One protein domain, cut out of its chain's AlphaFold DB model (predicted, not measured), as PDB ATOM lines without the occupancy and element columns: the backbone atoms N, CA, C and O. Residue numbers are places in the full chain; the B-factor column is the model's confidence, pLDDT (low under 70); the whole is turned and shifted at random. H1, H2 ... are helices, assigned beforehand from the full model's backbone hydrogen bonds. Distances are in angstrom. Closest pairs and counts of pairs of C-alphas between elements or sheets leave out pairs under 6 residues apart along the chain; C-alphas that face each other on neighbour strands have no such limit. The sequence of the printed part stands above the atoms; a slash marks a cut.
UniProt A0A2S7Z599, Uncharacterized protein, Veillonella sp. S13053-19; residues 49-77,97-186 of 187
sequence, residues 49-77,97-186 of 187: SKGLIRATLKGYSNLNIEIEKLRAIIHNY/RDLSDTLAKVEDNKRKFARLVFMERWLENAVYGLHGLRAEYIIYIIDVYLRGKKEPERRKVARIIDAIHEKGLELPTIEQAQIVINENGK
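This is residues 49 to 77 and 97 to 186 of the 187 residues of an uncharacterized protein of Veillonella sp. S13053-19 (UniProt A0A2S7Z599). Two long helices, H1 and H2, run opposite ways and cross at a slant, with short helices H3 and H4 gathered at the end where H1 begins and H2 ends. H3 folds back beside the last part of H2, H4 packs on the first residues of H1, and H5 packs crosswise on H2 residues 115 to 123. The 119 printed residues hold five named helices, H1 to H5 in order, and no named strand: the class is all helix. The whole is only just loose, close to compact, with a radius of gyration of the C-alphas of 16.5 A, and elongated, spanning 58 by 33 by 22 A.

H1, residues 49 to 75, is the hub, touching four helices. H2, residues 97 to 128, touches it with residues 106 to 120 alone, opposite ways at a steep tilt of 38 degrees, only just past shallow; the closest C-alphas, of Leu 70 and Phe 113, are 6.1 A apart. H3, residues 135 to 146, forms a helical hairpin with H2, at a shallow tilt of 14 degrees. H3 also touches H1, closest at the C-alphas of Ser 61 and Tyr 145, 4.8 A. H4, residues 154 to 166, touches H1 at a steep tilt of 55 degrees, closest at the C-alphas of Lys 50 and Ile 161, 6.4 A. H5, residues 174 to 184, touches H2, closest at the C-alphas of Met 119 and Ala 177, 5.4 A. H2 and H4 are apart. In H1 to H5 every O i to N i+4 pair is within hydrogen-bond range.

H1 starts at C-alpha 49 (-23.576, 6.116, 30.945) and is 39.4 A long; H2 is 46.6 A. H3 is 15.5 A, H4 18.3 A and H5 15.5 A, ending at C-alpha 184 (3.565, 15.212, 41.672).

The C-alphas of Arg 97 and Glu 166 are farthest apart, 57.9 A. Residues 78 to 96 are not printed; the gap from C-alpha 77 to 97 is 17.7 A. The links printed whole are short. Residues 97 to 100 and 184 to 186 have pLDDT under 70.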
ATOM      1  N   SER A  49     -24.158   6.106  29.596       84.06
ATOM      2  CA  SER A  49     -23.576   6.116  30.945       84.06
ATOM      3  C   SER A  49     -23.144   4.725  31.437       84.06
ATOM      4  O   SER A  49     -22.040   4.559  31.947       84.06
ATOM      5  N   LYS A  50     -23.958   3.680  31.223       91.62
ATOM      6  CA  LYS A  50     -23.582   2.285  31.532       91.62
ATOM      7  C   LYS A  50     -22.438   1.802  30.641       91.62
ATOM      8  O   LYS A  50     -21.594   1.030  31.099       91.62
ATOM      9  N   GLY A  51     -22.403   2.260  29.389       91.62
ATOM     10  CA  GLY A  51     -21.285   2.043  28.472       91.62
ATOM     11  C   GLY A  51     -19.986   2.653  29.001       91.62
ATOM     12  O   GLY A  51     -18.960   1.973  29.019       91.62
ATOM     13  N   LEU A  52     -20.045   3.884  29.519       93.19
ATOM     14  CA  LEU A  52     -18.900   4.562  30.130       93.19
ATOM     15  C   LEU A  52     -18.371   3.797  31.351       93.19
ATOM     16  O   LEU A  52     -17.181   3.515  31.418       93.19
ATOM     17  N   ILE A  53     -19.252   3.357  32.258       95.38
ATOM     18  CA  ILE A  53     -18.860   2.557  33.435       95.38
ATOM     19  C   ILE A  53     -18.115   1.283  33.003       95.38
ATOM     20  O   ILE A  53     -17.067   0.951  33.557       95.38
ATOM     21  N   ARG A  54     -18.612   0.576  31.976       95.44
ATOM     22  CA  ARG A  54     -17.937  -0.614  31.423       95.44
ATOM     23  C   ARG A  54     -16.569  -0.284  30.842       95.44
ATOM     24  O   ARG A  54     -15.634  -1.057  31.039       95.44
ATOM     25  N   ALA A  55     -16.457   0.829  30.121       95.06
ATOM     26  CA  ALA A  55     -15.195   1.279  29.552       95.06
ATOM     27  C   ALA A  55     -14.173   1.594  30.655       95.06
ATOM     28  O   ALA A  55     -13.038   1.129  30.565       95.06
ATOM     29  N   THR A  56     -14.589   2.273  31.728       96.56
ATOM     30  CA  THR A  56     -13.730   2.567  32.885       96.56
ATOM     31  C   THR A  56     -13.244   1.290  33.568       96.56
ATOM     32  O   THR A  56     -12.042   1.122  33.766       96.56
ATOM     33  N   LEU A  57     -14.144   0.336  33.837       96.44
ATOM     34  CA  LEU A  57     -13.772  -0.965  34.407       96.44
ATOM     35  C   LEU A  57     -12.798  -1.733  33.498       96.44
ATOM     36  O   LEU A  57     -11.821  -2.306  33.974       96.44
ATOM     37  N   LYS A  58     -13.013  -1.711  32.177       95.81
ATOM     38  CA  LYS A  58     -12.075  -2.300  31.209       95.81
ATOM     39  C   LYS A  58     -10.711  -1.602  31.243       95.81
ATOM     40  O   LYS A  58      -9.690  -2.271  31.115       95.81
ATOM     41  N   GLY A  59     -10.694  -0.284  31.436       96.06
ATOM     42  CA  GLY A  59      -9.477   0.492  31.655       96.06
ATOM     43  C   GLY A  59      -8.662  -0.065  32.818       96.06
ATOM     44  O   GLY A  59      -7.484  -0.363  32.638       96.06
ATOM     45  N   TYR A  60      -9.292  -0.289  33.973       97.44
ATOM     46  CA  TYR A  60      -8.623  -0.872  35.141       97.44
ATOM     47  C   TYR A  60      -8.003  -2.240  34.833       97.44
ATOM     48  O   TYR A  60      -6.833  -2.464  35.136       97.44
ATOM     49  N   SER A  61      -8.733  -3.125  34.144       95.75
ATOM     50  CA  SER A  61      -8.179  -4.425  33.745       95.75
ATOM     51  C   SER A  61      -6.983  -4.287  32.804       95.75
ATOM     52  O   SER A  61      -6.010  -5.024  32.946       95.75
ATOM     53  N   ASN A  62      -7.027  -3.350  31.854       96.62
ATOM     54  CA  ASN A  62      -5.906  -3.101  30.947       96.62
ATOM     55  C   ASN A  62      -4.666  -2.601  31.701       96.62
ATOM     56  O   ASN A  62      -3.566  -3.072  31.416       96.62
ATOM     57  N   LEU A  63      -4.853  -1.701  32.674       96.12
ATOM     58  CA  LEU A  63      -3.785  -1.220  33.551       96.12
ATOM     59  C   LEU A  63      -3.127  -2.391  34.290       96.12
ATOM     60  O   LEU A  63      -1.910  -2.551  34.227       96.12
ATOM     61  N   ASN A  64      -3.929  -3.255  34.917       95.75
ATOM     62  CA  ASN A  64      -3.425  -4.430  35.625       95.75
ATOM     63  C   ASN A  64      -2.642  -5.381  34.704       95.75
ATOM     64  O   ASN A  64      -1.547  -5.828  35.035       95.75
ATOM     65  N   ILE A  65      -3.168  -5.656  33.505       95.88
ATOM     66  CA  ILE A  65      -2.483  -6.491  32.508       95.88
ATOM     67  C   ILE A  65      -1.111  -5.902  32.150       95.88
ATOM     68  O   ILE A  65      -0.152  -6.647  31.952       95.88
ATOM     69  N   GLU A  66      -0.997  -4.580  32.044       95.56
ATOM     70  CA  GLU A  66       0.273  -3.917  31.754       95.56
ATOM     71  C   GLU A  66       1.258  -3.993  32.932       95.56
ATOM     72  O   GLU A  66       2.441  -4.267  32.717       95.56
ATOM     73  N   ILE A  67       0.768  -3.838  34.166       94.38
ATOM     74  CA  ILE A  67       1.557  -4.015  35.394       94.38
ATOM     75  C   ILE A  67       2.124  -5.435  35.469       94.38
ATOM     76  O   ILE A  67       3.330  -5.597  35.650       94.38
ATOM     77  N   GLU A  68       1.297  -6.464  35.268       95.00
ATOM     78  CA  GLU A  68       1.744  -7.862  35.315       95.00
ATOM     79  C   GLU A  68       2.726  -8.197  34.185       95.00
ATOM     80  O   GLU A  68       3.731  -8.877  34.407       95.00
ATOM     81  N   LYS A  69       2.514  -7.652  32.978       94.94
ATOM     82  CA  LYS A  69       3.481  -7.776  31.875       94.94
ATOM     83  C   LYS A  69       4.838  -7.186  32.248       94.94
ATOM     84  O   LYS A  69       5.859  -7.843  32.059       94.94
ATOM     85  N   LEU A  70       4.867  -5.963  32.779       92.81
ATOM     86  CA  LEU A  70       6.113  -5.318  33.193       92.81
ATOM     87  C   LEU A  70       6.769  -6.055  34.364       92.81
ATOM     88  O   LEU A  70       7.985  -6.236  34.346       92.81
ATOM     89  N   ARG A  71       5.985  -6.552  35.328       92.12
ATOM     90  CA  ARG A  71       6.484  -7.390  36.426       92.12
ATOM     91  C   ARG A  71       7.199  -8.627  35.890       92.12
ATOM     92  O   ARG A  71       8.321  -8.901  36.307       92.12
ATOM     93  N   ALA A  72       6.593  -9.332  34.935       91.81
ATOM     94  CA  ALA A  72       7.195 -10.506  34.309       91.81
ATOM     95  C   ALA A  72       8.479 -10.161  33.535       91.81
ATOM     96  O   ALA A  72       9.473 -10.875  33.658       91.81
ATOM     97  N   ILE A  73       8.491  -9.058  32.776       88.56
ATOM     98  CA  ILE A  73       9.684  -8.588  32.045       88.56
ATOM     99  C   ILE A  73      10.831  -8.276  33.014       88.56
ATOM    100  O   ILE A  73      11.962  -8.691  32.774       88.56
ATOM    101  N   ILE A  74      10.545  -7.564  34.107       86.75
ATOM    102  CA  ILE A  74      11.546  -7.174  35.108       86.75
ATOM    103  C   ILE A  74      12.069  -8.404  35.860       86.75
ATOM    104  O   ILE A  74      13.275  -8.529  36.042       86.75
ATOM    105  N   HIS A  75      11.186  -9.321  36.264       86.69
ATOM    106  CA  HIS A  75      11.563 -10.536  36.991       86.69
ATOM    107  C   HIS A  75      12.399 -11.496  36.136       86.69
ATOM    108  O   HIS A  75      13.363 -12.085  36.615       86.69
ATOM    109  N   ASN A  76      12.047 -11.650  34.858       85.12
ATOM    110  CA  ASN A  76      12.733 -12.569  33.949       85.12
ATOM    111  C   ASN A  76      13.987 -11.962  33.305       85.12
ATOM    112  O   ASN A  76      14.630 -12.624  32.486       85.12
ATOM    113  N   TYR A  77      14.352 -10.725  33.653       77.69
ATOM    114  CA  TYR A  77      15.594 -10.129  33.187       77.69
ATOM    115  C   TYR A  77      16.788 -10.887  33.772       77.69
ATOM    116  O   TYR A  77      17.081 -10.820  34.964       77.69
ATOM    117  N   ARG A  97      27.726  -1.211  23.152       53.81
ATOM    118  CA  ARG A  97      26.394  -0.622  22.916       53.81
ATOM    119  C   ARG A  97      25.258  -1.499  23.464       53.81
ATOM    120  O   ARG A  97      24.400  -0.991  24.173       53.81
ATOM    121  N   ASP A  98      25.336  -2.817  23.295       61.50
ATOM    122  CA  ASP A  98      24.242  -3.731  23.655       61.50
ATOM    123  C   ASP A  98      23.991  -3.799  25.176       61.50
ATOM    124  O   ASP A  98      22.859  -3.970  25.627       61.50
ATOM    125  N   LEU A  99      25.032  -3.625  25.998       64.44
ATOM    126  CA  LEU A  99      24.922  -3.669  27.464       64.44
ATOM    127  C   LEU A  99      24.321  -2.391  28.061       64.44
ATOM    128  O   LEU A  99      23.468  -2.464  28.945       64.44
ATOM    129  N   SER A 100      24.746  -1.223  27.576       66.56
ATOM    130  CA  SER A 100      24.202   0.058  28.042       66.56
ATOM    131  C   SER A 100      22.737   0.207  27.634       66.56
ATOM    132  O   SER A 100      21.912   0.618  28.447       66.56
ATOM    133  N   ASP A 101      22.400  -0.194  26.407       75.00
ATOM    134  CA  ASP A 101      21.041  -0.091  25.876       75.00
ATOM    135  C   ASP A 101      20.085  -1.070  26.576       75.00
ATOM    136  O   ASP A 101      18.936  -0.734  26.876       75.00
ATOM    137  N   THR A 102      20.555  -2.282  26.904       74.94
ATOM    138  CA  THR A 102      19.751  -3.247  27.672       74.94
ATOM    139  C   THR A 102      19.527  -2.801  29.112       74.94
ATOM    140  O   THR A 102      18.414  -2.958  29.614       74.94
ATOM    141  N   LEU A 103      20.535  -2.214  29.767       77.12
ATOM    142  CA  LEU A 103      20.385  -1.662  31.112       77.12
ATOM    143  C   LEU A 103      19.418  -0.469  31.125       77.12
ATOM    144  O   LEU A 103      18.483  -0.467  31.927       77.12
ATOM    145  N   ALA A 104      19.580   0.478  30.194       80.31
ATOM    146  CA  ALA A 104      18.682   1.625  30.041       80.31
ATOM    147  C   ALA A 104      17.228   1.176  29.823       80.31
ATOM    148  O   ALA A 104      16.315   1.657  30.489       80.31
ATOM    149  N   LYS A 105      17.006   0.157  28.983       85.12
ATOM    150  CA  LYS A 105      15.672  -0.420  28.757       85.12
ATOM    151  C   LYS A 105      15.058  -1.034  30.020       85.12
ATOM    152  O   LYS A 105      13.847  -0.944  30.223       85.12
ATOM    153  N   VAL A 106      15.853  -1.698  30.861       84.19
ATOM    154  CA  VAL A 106      15.365  -2.243  32.142       84.19
ATOM    155  C   VAL A 106      15.001  -1.121  33.104       84.19
ATOM    156  O   VAL A 106      13.976  -1.214  33.779       84.19
ATOM    157  N   GLU A 107      15.811  -0.070  33.165       85.00
ATOM    158  CA  GLU A 107      15.549   1.099  34.000       85.00
ATOM    159  C   GLU A 107      14.278   1.839  33.562       85.00
ATOM    160  O   GLU A 107      13.402   2.094  34.391       85.00
ATOM    161  N   ASP A 108      14.094   2.047  32.257       88.62
ATOM    162  CA  ASP A 108      12.865   2.606  31.688       88.62
ATOM    163  C   ASP A 108      11.636   1.751  32.026       88.62
ATOM    164  O   ASP A 108      10.599   2.274  32.447       88.62
ATOM    165  N   ASN A 109      11.749   0.423  31.917       89.56
ATOM    166  CA  ASN A 109      10.674  -0.493  32.299       89.56
ATOM    167  C   ASN A 109      10.354  -0.414  33.797       89.56
ATOM    168  O   ASN A 109       9.179  -0.423  34.161       89.56
ATOM    169  N   LYS A 110      11.367  -0.303  34.668       88.38
ATOM    170  CA  LYS A 110      11.177  -0.116  36.117       88.38
ATOM    171  C   LYS A 110      10.489   1.212  36.423       88.38
ATOM    172  O   LYS A 110       9.551   1.237  37.219       88.38
ATOM    173  N   ARG A 111      10.894   2.299  35.759       88.81
ATOM    174  CA  ARG A 111      10.262   3.619  35.900       88.81
ATOM    175  C   ARG A 111       8.803   3.587  35.452       88.81
ATOM    176  O   ARG A 111       7.928   4.092  36.156       88.81
ATOM    177  N   LYS A 112       8.524   2.951  34.312       93.12
ATOM    178  CA  LYS A 112       7.159   2.750  33.816       93.12
ATOM    179  C   LYS A 112       6.332   1.907  34.787       93.12
ATOM    180  O   LYS A 112       5.218   2.300  35.119       93.12
ATOM    181  N   PHE A 113       6.886   0.801  35.282       91.94
ATOM    182  CA  PHE A 113       6.233  -0.072  36.257       91.94
ATOM    183  C   PHE A 113       5.847   0.688  37.526       91.94
ATOM    184  O   PHE A 113       4.682   0.658  37.915       91.94
ATOM    185  N   ALA A 114       6.780   1.442  38.115       91.69
ATOM    186  CA  ALA A 114       6.506   2.261  39.293       91.69
ATOM    187  C   ALA A 114       5.345   3.236  39.046       91.69
ATOM    188  O   ALA A 114       4.414   3.304  39.845       91.69
ATOM    189  N   ARG A 115       5.349   3.933  37.903       93.31
ATOM    190  CA  ARG A 115       4.284   4.875  37.527       93.31
ATOM    191  C   ARG A 115       2.909   4.204  37.437       93.31
ATOM    192  O   ARG A 115       1.937   4.767  37.931       93.31
ATOM    193  N   LEU A 116       2.821   3.015  36.839       94.25
ATOM    194  CA  LEU A 116       1.555   2.280  36.738       94.25
ATOM    195  C   LEU A 116       1.079   1.756  38.100       94.25
ATOM    196  O   LEU A 116      -0.105   1.861  38.399       94.25
ATOM    197  N   VAL A 117       1.985   1.269  38.953       94.00
ATOM    198  CA  VAL A 117       1.651   0.848  40.328       94.00
ATOM    199  C   VAL A 117       1.129   2.028  41.156       94.00
ATOM    200  O   VAL A 117       0.169   1.882  41.911       94.00
ATOM    201  N   PHE A 118       1.695   3.227  40.983       93.88
ATOM    202  CA  PHE A 118       1.147   4.434  41.607       93.88
ATOM    203  C   PHE A 118      -0.268   4.760  41.107       93.88
ATOM    204  O   PHE A 118      -1.114   5.127  41.923       93.88
ATOM    205  N   MET A 119      -0.559   4.587  39.809       94.62
ATOM    206  CA  MET A 119      -1.926   4.757  39.285       94.62
ATOM    207  C   MET A 119      -2.885   3.749  39.894       94.62
ATOM    208  O   MET A 119      -3.961   4.136  40.338       94.62
ATOM    209  N   GLU A 120      -2.499   2.472  39.930       95.44
ATOM    210  CA  GLU A 120      -3.302   1.406  40.531       95.44
ATOM    211  C   GLU A 120      -3.631   1.746  41.989       95.44
ATOM    212  O   GLU A 120      -4.792   1.686  42.389       95.44
ATOM    213  N   ARG A 121      -2.632   2.189  42.764       95.12
ATOM    214  CA  ARG A 121      -2.819   2.549  44.172       95.12
ATOM    215  C   ARG A 121      -3.725   3.761  44.357       95.12
ATOM    216  O   ARG A 121      -4.556   3.771  45.265       95.12
ATOM    217  N   TRP A 122      -3.569   4.780  43.514       95.94
ATOM    218  CA  TRP A 122      -4.439   5.952  43.536       95.94
ATOM    219  C   TRP A 122      -5.887   5.571  43.211       95.94
ATOM    220  O   TRP A 122      -6.796   5.945  43.950       95.94
ATOM    221  N   LEU A 123      -6.096   4.761  42.167       96.50
ATOM    222  CA  LEU A 123      -7.413   4.258  41.776       96.50
ATOM    223  C   LEU A 123      -8.034   3.395  42.873       96.50
ATOM    224  O   LEU A 123      -9.213   3.555  43.163       96.50
ATOM    225  N   GLU A 124      -7.255   2.522  43.514       95.19
ATOM    226  CA  GLU A 124      -7.714   1.719  44.650       95.19
ATOM    227  C   GLU A 124      -8.270   2.619  45.762       95.19
ATOM    228  O   GLU A 124      -9.398   2.423  46.211       95.19
ATOM    229  N   ASN A 125      -7.509   3.641  46.164       95.25
ATOM    230  CA  ASN A 125      -7.929   4.580  47.203       95.25
ATOM    231  C   ASN A 125      -9.167   5.388  46.786       95.25
ATOM    232  O   ASN A 125     -10.091   5.548  47.582       95.25
ATOM    233  N   ALA A 126      -9.214   5.866  45.539       94.75
ATOM    234  CA  ALA A 126     -10.350   6.621  45.019       94.75
ATOM    235  C   ALA A 126     -11.625   5.761  44.945       94.75
ATOM    236  O   ALA A 126     -12.701   6.221  45.319       94.75
ATOM    237  N   VAL A 127     -11.505   4.492  44.540       95.75
ATOM    238  CA  VAL A 127     -12.619   3.532  44.523       95.75
ATOM    239  C   VAL A 127     -13.086   3.207  45.943       95.75
ATOM    240  O   VAL A 127     -14.292   3.144  46.175       95.75
ATOM    241  N   TYR A 128     -12.173   3.058  46.912       94.25
ATOM    242  CA  TYR A 128     -12.544   2.926  48.328       94.25
ATOM    243  C   TYR A 128     -13.305   4.142  48.863       94.25
ATOM    244  O   TYR A 128     -14.194   3.981  49.695       94.25
ATOM    245  N   GLY A 129     -12.980   5.339  48.370       92.06
ATOM    246  CA  GLY A 129     -13.651   6.589  48.720       92.06
ATOM    247  C   GLY A 129     -15.039   6.780  48.095       92.06
ATOM    248  O   GLY A 129     -15.682   7.792  48.372       92.06
ATOM    249  N   LEU A 130     -15.533   5.848  47.268       91.88
ATOM    250  CA  LEU A 130     -16.860   5.956  46.651       91.88
ATOM    251  C   LEU A 130     -17.979   5.749  47.677       91.88
ATOM    252  O   LEU A 130     -18.500   4.648  47.877       91.88
ATOM    253  N   HIS A 131     -18.395   6.846  48.299       87.12
ATOM    254  CA  HIS A 131     -19.557   6.871  49.172       87.12
ATOM    255  C   HIS A 131     -20.841   6.555  48.391       87.12
ATOM    256  O   HIS A 131     -21.047   6.991  47.262       87.12
ATOM    257  N   GLY A 132     -21.729   5.773  49.005       87.12
ATOM    258  CA  GLY A 132     -23.016   5.399  48.416       87.12
ATOM    259  C   GLY A 132     -23.012   4.072  47.658       87.12
ATOM    260  O   GLY A 132     -24.088   3.500  47.473       87.12
ATOM    261  N   LEU A 133     -21.859   3.504  47.292       94.00
ATOM    262  CA  LEU A 133     -21.793   2.139  46.765       94.00
ATOM    263  C   LEU A 133     -21.685   1.117  47.913       94.00
ATOM    264  O   LEU A 133     -21.091   1.385  48.955       94.00
ATOM    265  N   ARG A 134     -22.267  -0.079  47.750       94.62
ATOM    266  CA  ARG A 134     -22.118  -1.155  48.748       94.62
ATOM    267  C   ARG A 134     -20.641  -1.547  48.854       94.62
ATOM    268  O   ARG A 134     -20.012  -1.790  47.827       94.62
ATOM    269  N   ALA A 135     -20.127  -1.714  50.073       94.75
ATOM    270  CA  ALA A 135     -18.733  -2.114  50.308       94.75
ATOM    271  C   ALA A 135     -18.346  -3.404  49.558       94.75
ATOM    272  O   ALA A 135     -17.266  -3.495  48.986       94.75
ATOM    273  N   GLU A 136     -19.268  -4.370  49.465       95.94
ATOM    274  CA  GLU A 136     -19.081  -5.596  48.675       95.94
ATOM    275  C   GLU A 136     -18.754  -5.305  47.199       95.94
ATOM    276  O   GLU A 136     -17.936  -5.992  46.592       95.94
ATOM    277  N   TYR A 137     -19.394  -4.293  46.609       96.69
ATOM    278  CA  TYR A 137     -19.194  -3.919  45.210       96.69
ATOM    279  C   TYR A 137     -17.887  -3.151  45.017       96.69
ATOM    280  O   TYR A 137     -17.195  -3.402  44.037       96.69
ATOM    281  N   ILE A 138     -17.517  -2.292  45.970       96.56
ATOM    282  CA  ILE A 138     -16.216  -1.606  46.000       96.56
ATOM    283  C   ILE A 138     -15.083  -2.637  46.018       96.56
ATOM    284  O   ILE A 138     -14.230  -2.643  45.132       96.56
ATOM    285  N   ILE A 139     -15.126  -3.570  46.975       96.12
ATOM    286  CA  ILE A 139     -14.131  -4.644  47.103       96.12
ATOM    287  C   ILE A 139     -14.091  -5.487  45.827       96.12
ATOM    288  O   ILE A 139     -13.013  -5.821  45.342       96.12
ATOM    289  N   TYR A 140     -15.255  -5.796  45.246       97.25
ATOM    290  CA  TYR A 140     -15.323  -6.552  44.001       97.25
ATOM    291  C   TYR A 140     -14.638  -5.830  42.837       97.25
ATOM    292  O   TYR A 140     -13.884  -6.462  42.103       97.25
ATOM    293  N   ILE A 141     -14.866  -4.522  42.670       96.50
ATOM    294  CA  ILE A 141     -14.205  -3.726  41.626       96.50
ATOM    295  C   ILE A 141     -12.687  -3.775  41.813       96.50
ATOM    296  O   ILE A 141     -11.963  -4.047  40.857       96.50
ATOM    297  N   ILE A 142     -12.208  -3.582  43.040       96.38
ATOM    298  CA  ILE A 142     -10.774  -3.583  43.343       96.38
ATOM    299  C   ILE A 142     -10.154  -4.952  43.055       96.38
ATOM    300  O   ILE A 142      -9.180  -5.049  42.314       96.38
ATOM    301  N   ASP A 143     -10.721  -6.025  43.601       96.06
ATOM    302  CA  ASP A 143     -10.125  -7.352  43.477       96.06
ATOM    303  C   ASP A 143     -10.194  -7.905  42.047       96.06
ATOM    304  O   ASP A 143      -9.256  -8.569  41.613       96.06
ATOM    305  N   VAL A 144     -11.277  -7.642  41.310       96.50
ATOM    306  CA  VAL A 144     -11.472  -8.178  39.952       96.50
ATOM    307  C   VAL A 144     -10.811  -7.302  38.897       96.50
ATOM    308  O   VAL A 144     -10.125  -7.818  38.019       96.50
ATOM    309  N   TYR A 145     -11.011  -5.984  38.957       96.56
ATOM    310  CA  TYR A 145     -10.621  -5.097  37.864       96.56
ATOM    311  C   TYR A 145      -9.268  -4.427  38.077       96.56
ATOM    312  O   TYR A 145      -8.516  -4.331  37.113       96.56
ATOM    313  N   LEU A 146      -8.937  -4.001  39.301       94.69
ATOM    314  CA  LEU A 146      -7.636  -3.377  39.581       94.69
ATOM    315  C   LEU A 146      -6.550  -4.416  39.860       94.69
ATOM    316  O   LEU A 146      -5.470  -4.310  39.306       94.69
ATOM    317  N   ARG A 147      -6.854  -5.449  40.655       92.50
ATOM    318  CA  ARG A 147      -5.862  -6.452  41.086       92.50
ATOM    319  C   ARG A 147      -5.878  -7.750  40.284       92.50
ATOM    320  O   ARG A 147      -5.017  -8.601  40.485       92.50
ATOM    321  N   GLY A 148      -6.898  -7.965  39.450       91.94
ATOM    322  CA  GLY A 148      -7.028  -9.167  38.619       91.94
ATOM    323  C   GLY A 148      -7.022 -10.495  39.381       91.94
ATOM    324  O   GLY A 148      -6.595 -11.505  38.834       91.94
ATOM    325  N   LYS A 149      -7.482 -10.527  40.638       91.25
ATOM    326  CA  LYS A 149      -7.461 -11.742  41.473       91.25
ATOM    327  C   LYS A 149      -8.435 -12.818  41.001       91.25
ATOM    328  O   LYS A 149      -8.292 -13.978  41.381       91.25
ATOM    329  N   LYS A 150      -9.491 -12.420  40.288       91.12
ATOM    330  CA  LYS A 150     -10.592 -13.291  39.859       91.12
ATOM    331  C   LYS A 150     -11.165 -12.796  38.539       91.12
ATOM    332  O   LYS A 150     -11.097 -11.607  38.239       91.12
ATOM    333  N   GLU A 151     -11.792 -13.700  37.796       91.56
ATOM    334  CA  GLU A 151     -12.514 -13.344  36.579       91.56
ATOM    335  C   GLU A 151     -13.848 -12.631  36.875       91.56
ATOM    336  O   GLU A 151     -14.509 -12.916  37.883       91.56
ATOM    337  N   PRO A 152     -14.275 -11.708  35.994       92.19
ATOM    338  CA  PRO A 152     -15.526 -10.983  36.154       92.19
ATOM    339  C   PRO A 152     -16.747 -11.888  35.947       92.19
ATOM    340  O   PRO A 152     -17.020 -12.400  34.862       92.19
ATOM    341  N   GLU A 153     -17.564 -12.003  36.987       94.50
ATOM    342  CA  GLU A 153     -18.831 -12.721  36.963       94.50
ATOM    343  C   GLU A 153     -19.913 -11.837  36.333       94.50
ATOM    344  O   GLU A 153     -20.365 -10.845  36.910       94.50
ATOM    345  N   ARG A 154     -20.388 -12.231  35.148       91.69
ATOM    346  CA  ARG A 154     -21.307 -11.434  34.320       91.69
ATOM    347  C   ARG A 154     -22.531 -10.891  35.072       91.69
ATOM    348  O   ARG A 154     -22.910  -9.741  34.857       91.69
ATOM    349  N   ARG A 155     -23.162 -11.700  35.936       92.69
ATOM    350  CA  ARG A 155     -24.358 -11.293  36.700       92.69
ATOM    351  C   ARG A 155     -24.021 -10.255  37.767       92.69
ATOM    352  O   ARG A 155     -24.737  -9.263  37.893       92.69
ATOM    353  N   LYS A 156     -22.935 -10.466  38.513       94.06
ATOM    354  CA  LYS A 156     -22.482  -9.543  39.557       94.06
ATOM    355  C   LYS A 156     -22.017  -8.216  38.962       94.06
ATOM    356  O   LYS A 156     -22.435  -7.167  39.436       94.06
ATOM    357  N   VAL A 157     -21.275  -8.260  37.858       94.38
ATOM    358  CA  VAL A 157     -20.856  -7.068  37.105       94.38
ATOM    359  C   VAL A 157     -22.055  -6.250  36.629       94.38
ATOM    360  O   VAL A 157     -22.068  -5.037  36.813       94.38
ATOM    361  N   ALA A 158     -23.088  -6.892  36.072       94.19
ATOM    362  CA  ALA A 158     -24.300  -6.187  35.651       94.19
ATOM    363  C   ALA A 158     -24.966  -5.441  36.821       94.19
ATOM    364  O   ALA A 158     -25.229  -4.250  36.701       94.19
ATOM    365  N   ARG A 159     -25.129  -6.102  37.977       95.00
ATOM    366  CA  ARG A 159     -25.692  -5.483  39.193       95.00
ATOM    367  C   ARG A 159     -24.867  -4.302  39.698       95.00
ATOM    368  O   ARG A 159     -25.435  -3.327  40.176       95.00
ATOM    369  N   ILE A 160     -23.541  -4.392  39.617       95.56
ATOM    370  CA  ILE A 160     -22.640  -3.307  40.024       95.56
ATOM    371  C   ILE A 160     -22.804  -2.106  39.093       95.56
ATOM    372  O   ILE A 160     -22.965  -0.989  39.573       95.56
ATOM    373  N   ILE A 161     -22.817  -2.331  37.776       95.56
ATOM    374  CA  ILE A 161     -23.017  -1.264  36.785       95.56
ATOM    375  C   ILE A 161     -24.378  -0.595  36.977       95.56
ATOM    376  O   ILE A 161     -24.461   0.629  36.937       95.56
ATOM    377  N   ASP A 162     -25.430  -1.384  37.201       94.81
ATOM    378  CA  ASP A 162     -26.769  -0.860  37.462       94.81
ATOM    379  C   ASP A 162     -26.783  -0.008  38.739       94.81
ATOM    380  O   ASP A 162     -27.236   1.129  38.691       94.81
ATOM    381  N   ALA A 163     -26.180  -0.485  39.833       95.38
ATOM    382  CA  ALA A 163     -26.115   0.256  41.095       95.38
ATOM    383  C   ALA A 163     -25.305   1.562  41.006       95.38
ATOM    384  O   ALA A 163     -25.676   2.553  41.631       95.38
ATOM    385  N   ILE A 164     -24.199   1.574  40.255       94.31
ATOM    386  CA  ILE A 164     -23.408   2.791  40.003       94.31
ATOM    387  C   ILE A 164     -24.242   3.782  39.188       94.31
ATOM    388  O   ILE A 164     -24.330   4.954  39.544       94.31
ATOM    389  N   HIS A 165     -24.892   3.299  38.127       94.00
ATOM    390  CA  HIS A 165     -25.711   4.122  37.248       94.00
ATOM    391  C   HIS A 165     -26.928   4.727  37.959       94.00
ATOM    392  O   HIS A 165     -27.165   5.924  37.838       94.00
ATOM    393  N   GLU A 166     -27.678   3.923  38.716       93.38
ATOM    394  CA  GLU A 166     -28.862   4.363  39.468       93.38
ATOM    395  C   GLU A 166     -28.528   5.434  40.508       93.38
ATOM    396  O   GLU A 166     -29.334   6.322  40.767       93.38
ATOM    397  N   LYS A 167     -27.327   5.366  41.090       92.62
ATOM    398  CA  LYS A 167     -26.847   6.336  42.078       92.62
ATOM    399  C   LYS A 167     -26.129   7.534  41.455       92.62
ATOM    400  O   LYS A 167     -25.679   8.397  42.201       92.62
ATOM    401  N   GLY A 168     -25.994   7.576  40.127       90.69
ATOM    402  CA  GLY A 168     -25.263   8.632  39.424       90.69
ATOM    403  C   GLY A 168     -23.795   8.735  39.842       90.69
ATOM    404  O   GLY A 168     -23.239   9.826  39.836       90.69
ATOM    405  N   LEU A 169     -23.180   7.623  40.260       92.06
ATOM    406  CA  LEU A 169     -21.799   7.616  40.733       92.06
ATOM    407  C   LEU A 169     -20.828   7.598  39.553       92.06
ATOM    408  O   LEU A 169     -20.978   6.811  38.616       92.06
ATOM    409  N   GLU A 170     -19.787   8.416  39.642       92.50
ATOM    410  CA  GLU A 170     -18.694   8.427  38.677       92.50
ATOM    411  C   GLU A 170     -17.522   7.601  39.203       92.50
ATOM    412  O   GLU A 170     -17.060   7.783  40.329       92.50
ATOM    413  N   LEU A 171     -17.046   6.661  38.386       94.69
ATOM    414  CA  LEU A 171     -15.846   5.899  38.709       94.69
ATOM    415  C   LEU A 171     -14.594   6.732  38.394       94.69
ATOM    416  O   LEU A 171     -14.544   7.346  37.325       94.69
ATOM    417  N   PRO A 172     -13.560   6.700  39.253       95.25
ATOM    418  CA  PRO A 172     -12.325   7.439  39.012       95.25
ATOM    419  C   PRO A 172     -11.624   6.939  37.744       95.25
ATOM    420  O   PRO A 172     -11.490   5.736  37.529       95.25
ATOM    421  N   THR A 173     -11.169   7.830  36.870       94.69
ATOM    422  CA  THR A 173     -10.607   7.426  35.572       94.69
ATOM    423  C   THR A 173      -9.085   7.289  35.619       94.69
ATOM    424  O   THR A 173      -8.401   7.884  36.452       94.69
ATOM    425  N   ILE A 174      -8.524   6.513  34.685       93.12
ATOM    426  CA  ILE A 174      -7.063   6.421  34.516       93.12
ATOM    427  C   ILE A 174      -6.471   7.787  34.155       93.12
ATOM    428  O   ILE A 174      -5.372   8.111  34.590       93.12
ATOM    429  N   GLU A 175      -7.201   8.607  33.400       92.94
ATOM    430  CA  GLU A 175      -6.777   9.961  33.035       92.94
ATOM    431  C   GLU A 175      -6.620  10.855  34.272       92.94
ATOM    432  O   GLU A 175      -5.608  11.541  34.402       92.94
ATOM    433  N   GLN A 176      -7.553  10.778  35.228       91.81
ATOM    434  CA  GLN A 176      -7.430  11.481  36.509       91.81
ATOM    435  C   GLN A 176      -6.193  11.012  37.287       91.81
ATOM    436  O   GLN A 176      -5.394  11.836  37.729       91.81
ATOM    437  N   ALA A 177      -5.974   9.695  37.382       91.19
ATOM    438  CA  ALA A 177      -4.780   9.139  38.025       91.19
ATOM    439  C   ALA A 177      -3.486   9.617  37.338       91.19
ATOM    440  O   ALA A 177      -2.483   9.924  37.986       91.19
ATOM    441  N   GLN A 178      -3.513   9.701  36.007       90.94
ATOM    442  CA  GLN A 178      -2.385  10.123  35.193       90.94
ATOM    443  C   GLN A 178      -2.014  11.589  35.431       90.94
ATOM    444  O   GLN A 178      -0.819  11.892  35.496       90.94
ATOM    445  N   ILE A 179      -3.006  12.472  35.565       90.69
ATOM    446  CA  ILE A 179      -2.804  13.894  35.873       90.69
ATOM    447  C   ILE A 179      -2.108  14.037  37.230       90.69
ATOM    448  O   ILE A 179      -1.021  14.610  37.285       90.69
ATOM    449  N   VAL A 180      -2.650  13.408  38.279       86.88
ATOM    450  CA  VAL A 180      -2.114  13.496  39.652       86.88
ATOM    451  C   VAL A 180      -0.646  13.067  39.723       86.88
ATOM    452  O   VAL A 180       0.181  13.715  40.360       86.88
ATOM    453  N   ILE A 181      -0.281  11.984  39.036       84.12
ATOM    454  CA  ILE A 181       1.103  11.486  39.054       84.12
ATOM    455  C   ILE A 181       2.052  12.401  38.275       84.12
ATOM    456  O   ILE A 181       3.218  12.531  38.642       84.12
ATOM    457  N   ASN A 182       1.577  13.035  37.202       81.44
ATOM    458  CA  ASN A 182       2.392  13.965  36.423       81.44
ATOM    459  C   ASN A 182       2.618  15.289  37.156       81.44
ATOM    460  O   ASN A 182       3.688  15.877  37.014       81.44
ATOM    461  N   GLU A 183       1.635  15.753  37.926       73.88
ATOM    462  CA  GLU A 183       1.748  16.953  38.760       73.88
ATOM    463  C   GLU A 183       2.722  16.731  39.920       73.88
ATOM    464  O   GLU A 183       3.619  17.545  40.128       73.88
ATOM    465  N   ASN A 184       2.649  15.573  40.583       61.03
ATOM    466  CA  ASN A 184       3.565  15.212  41.672       61.03
ATOM    467  C   ASN A 184       5.017  14.965  41.217       61.03
ATOM    468  O   ASN A 184       5.916  14.925  42.048       61.03
ATOM    469  N   GLY A 185       5.264  14.785  39.915       56.44
ATOM    470  CA  GLY A 185       6.606  14.607  39.347       56.44
ATOM    471  C   GLY A 185       7.316  15.906  38.948       56.44
ATOM    472  O   GLY A 185       8.417  15.834  38.408       56.44
ATOM    473  N   LYS A 186       6.681  17.070  39.145       53.75
ATOM    474  CA  LYS A 186       7.253  18.401  38.867       53.75
ATOM    475  C   LYS A 186       7.794  19.114  40.119       53.75
ATOM    476  O   LYS A 186       8.219  20.262  39.993       53.75
TER     477      LYS A 186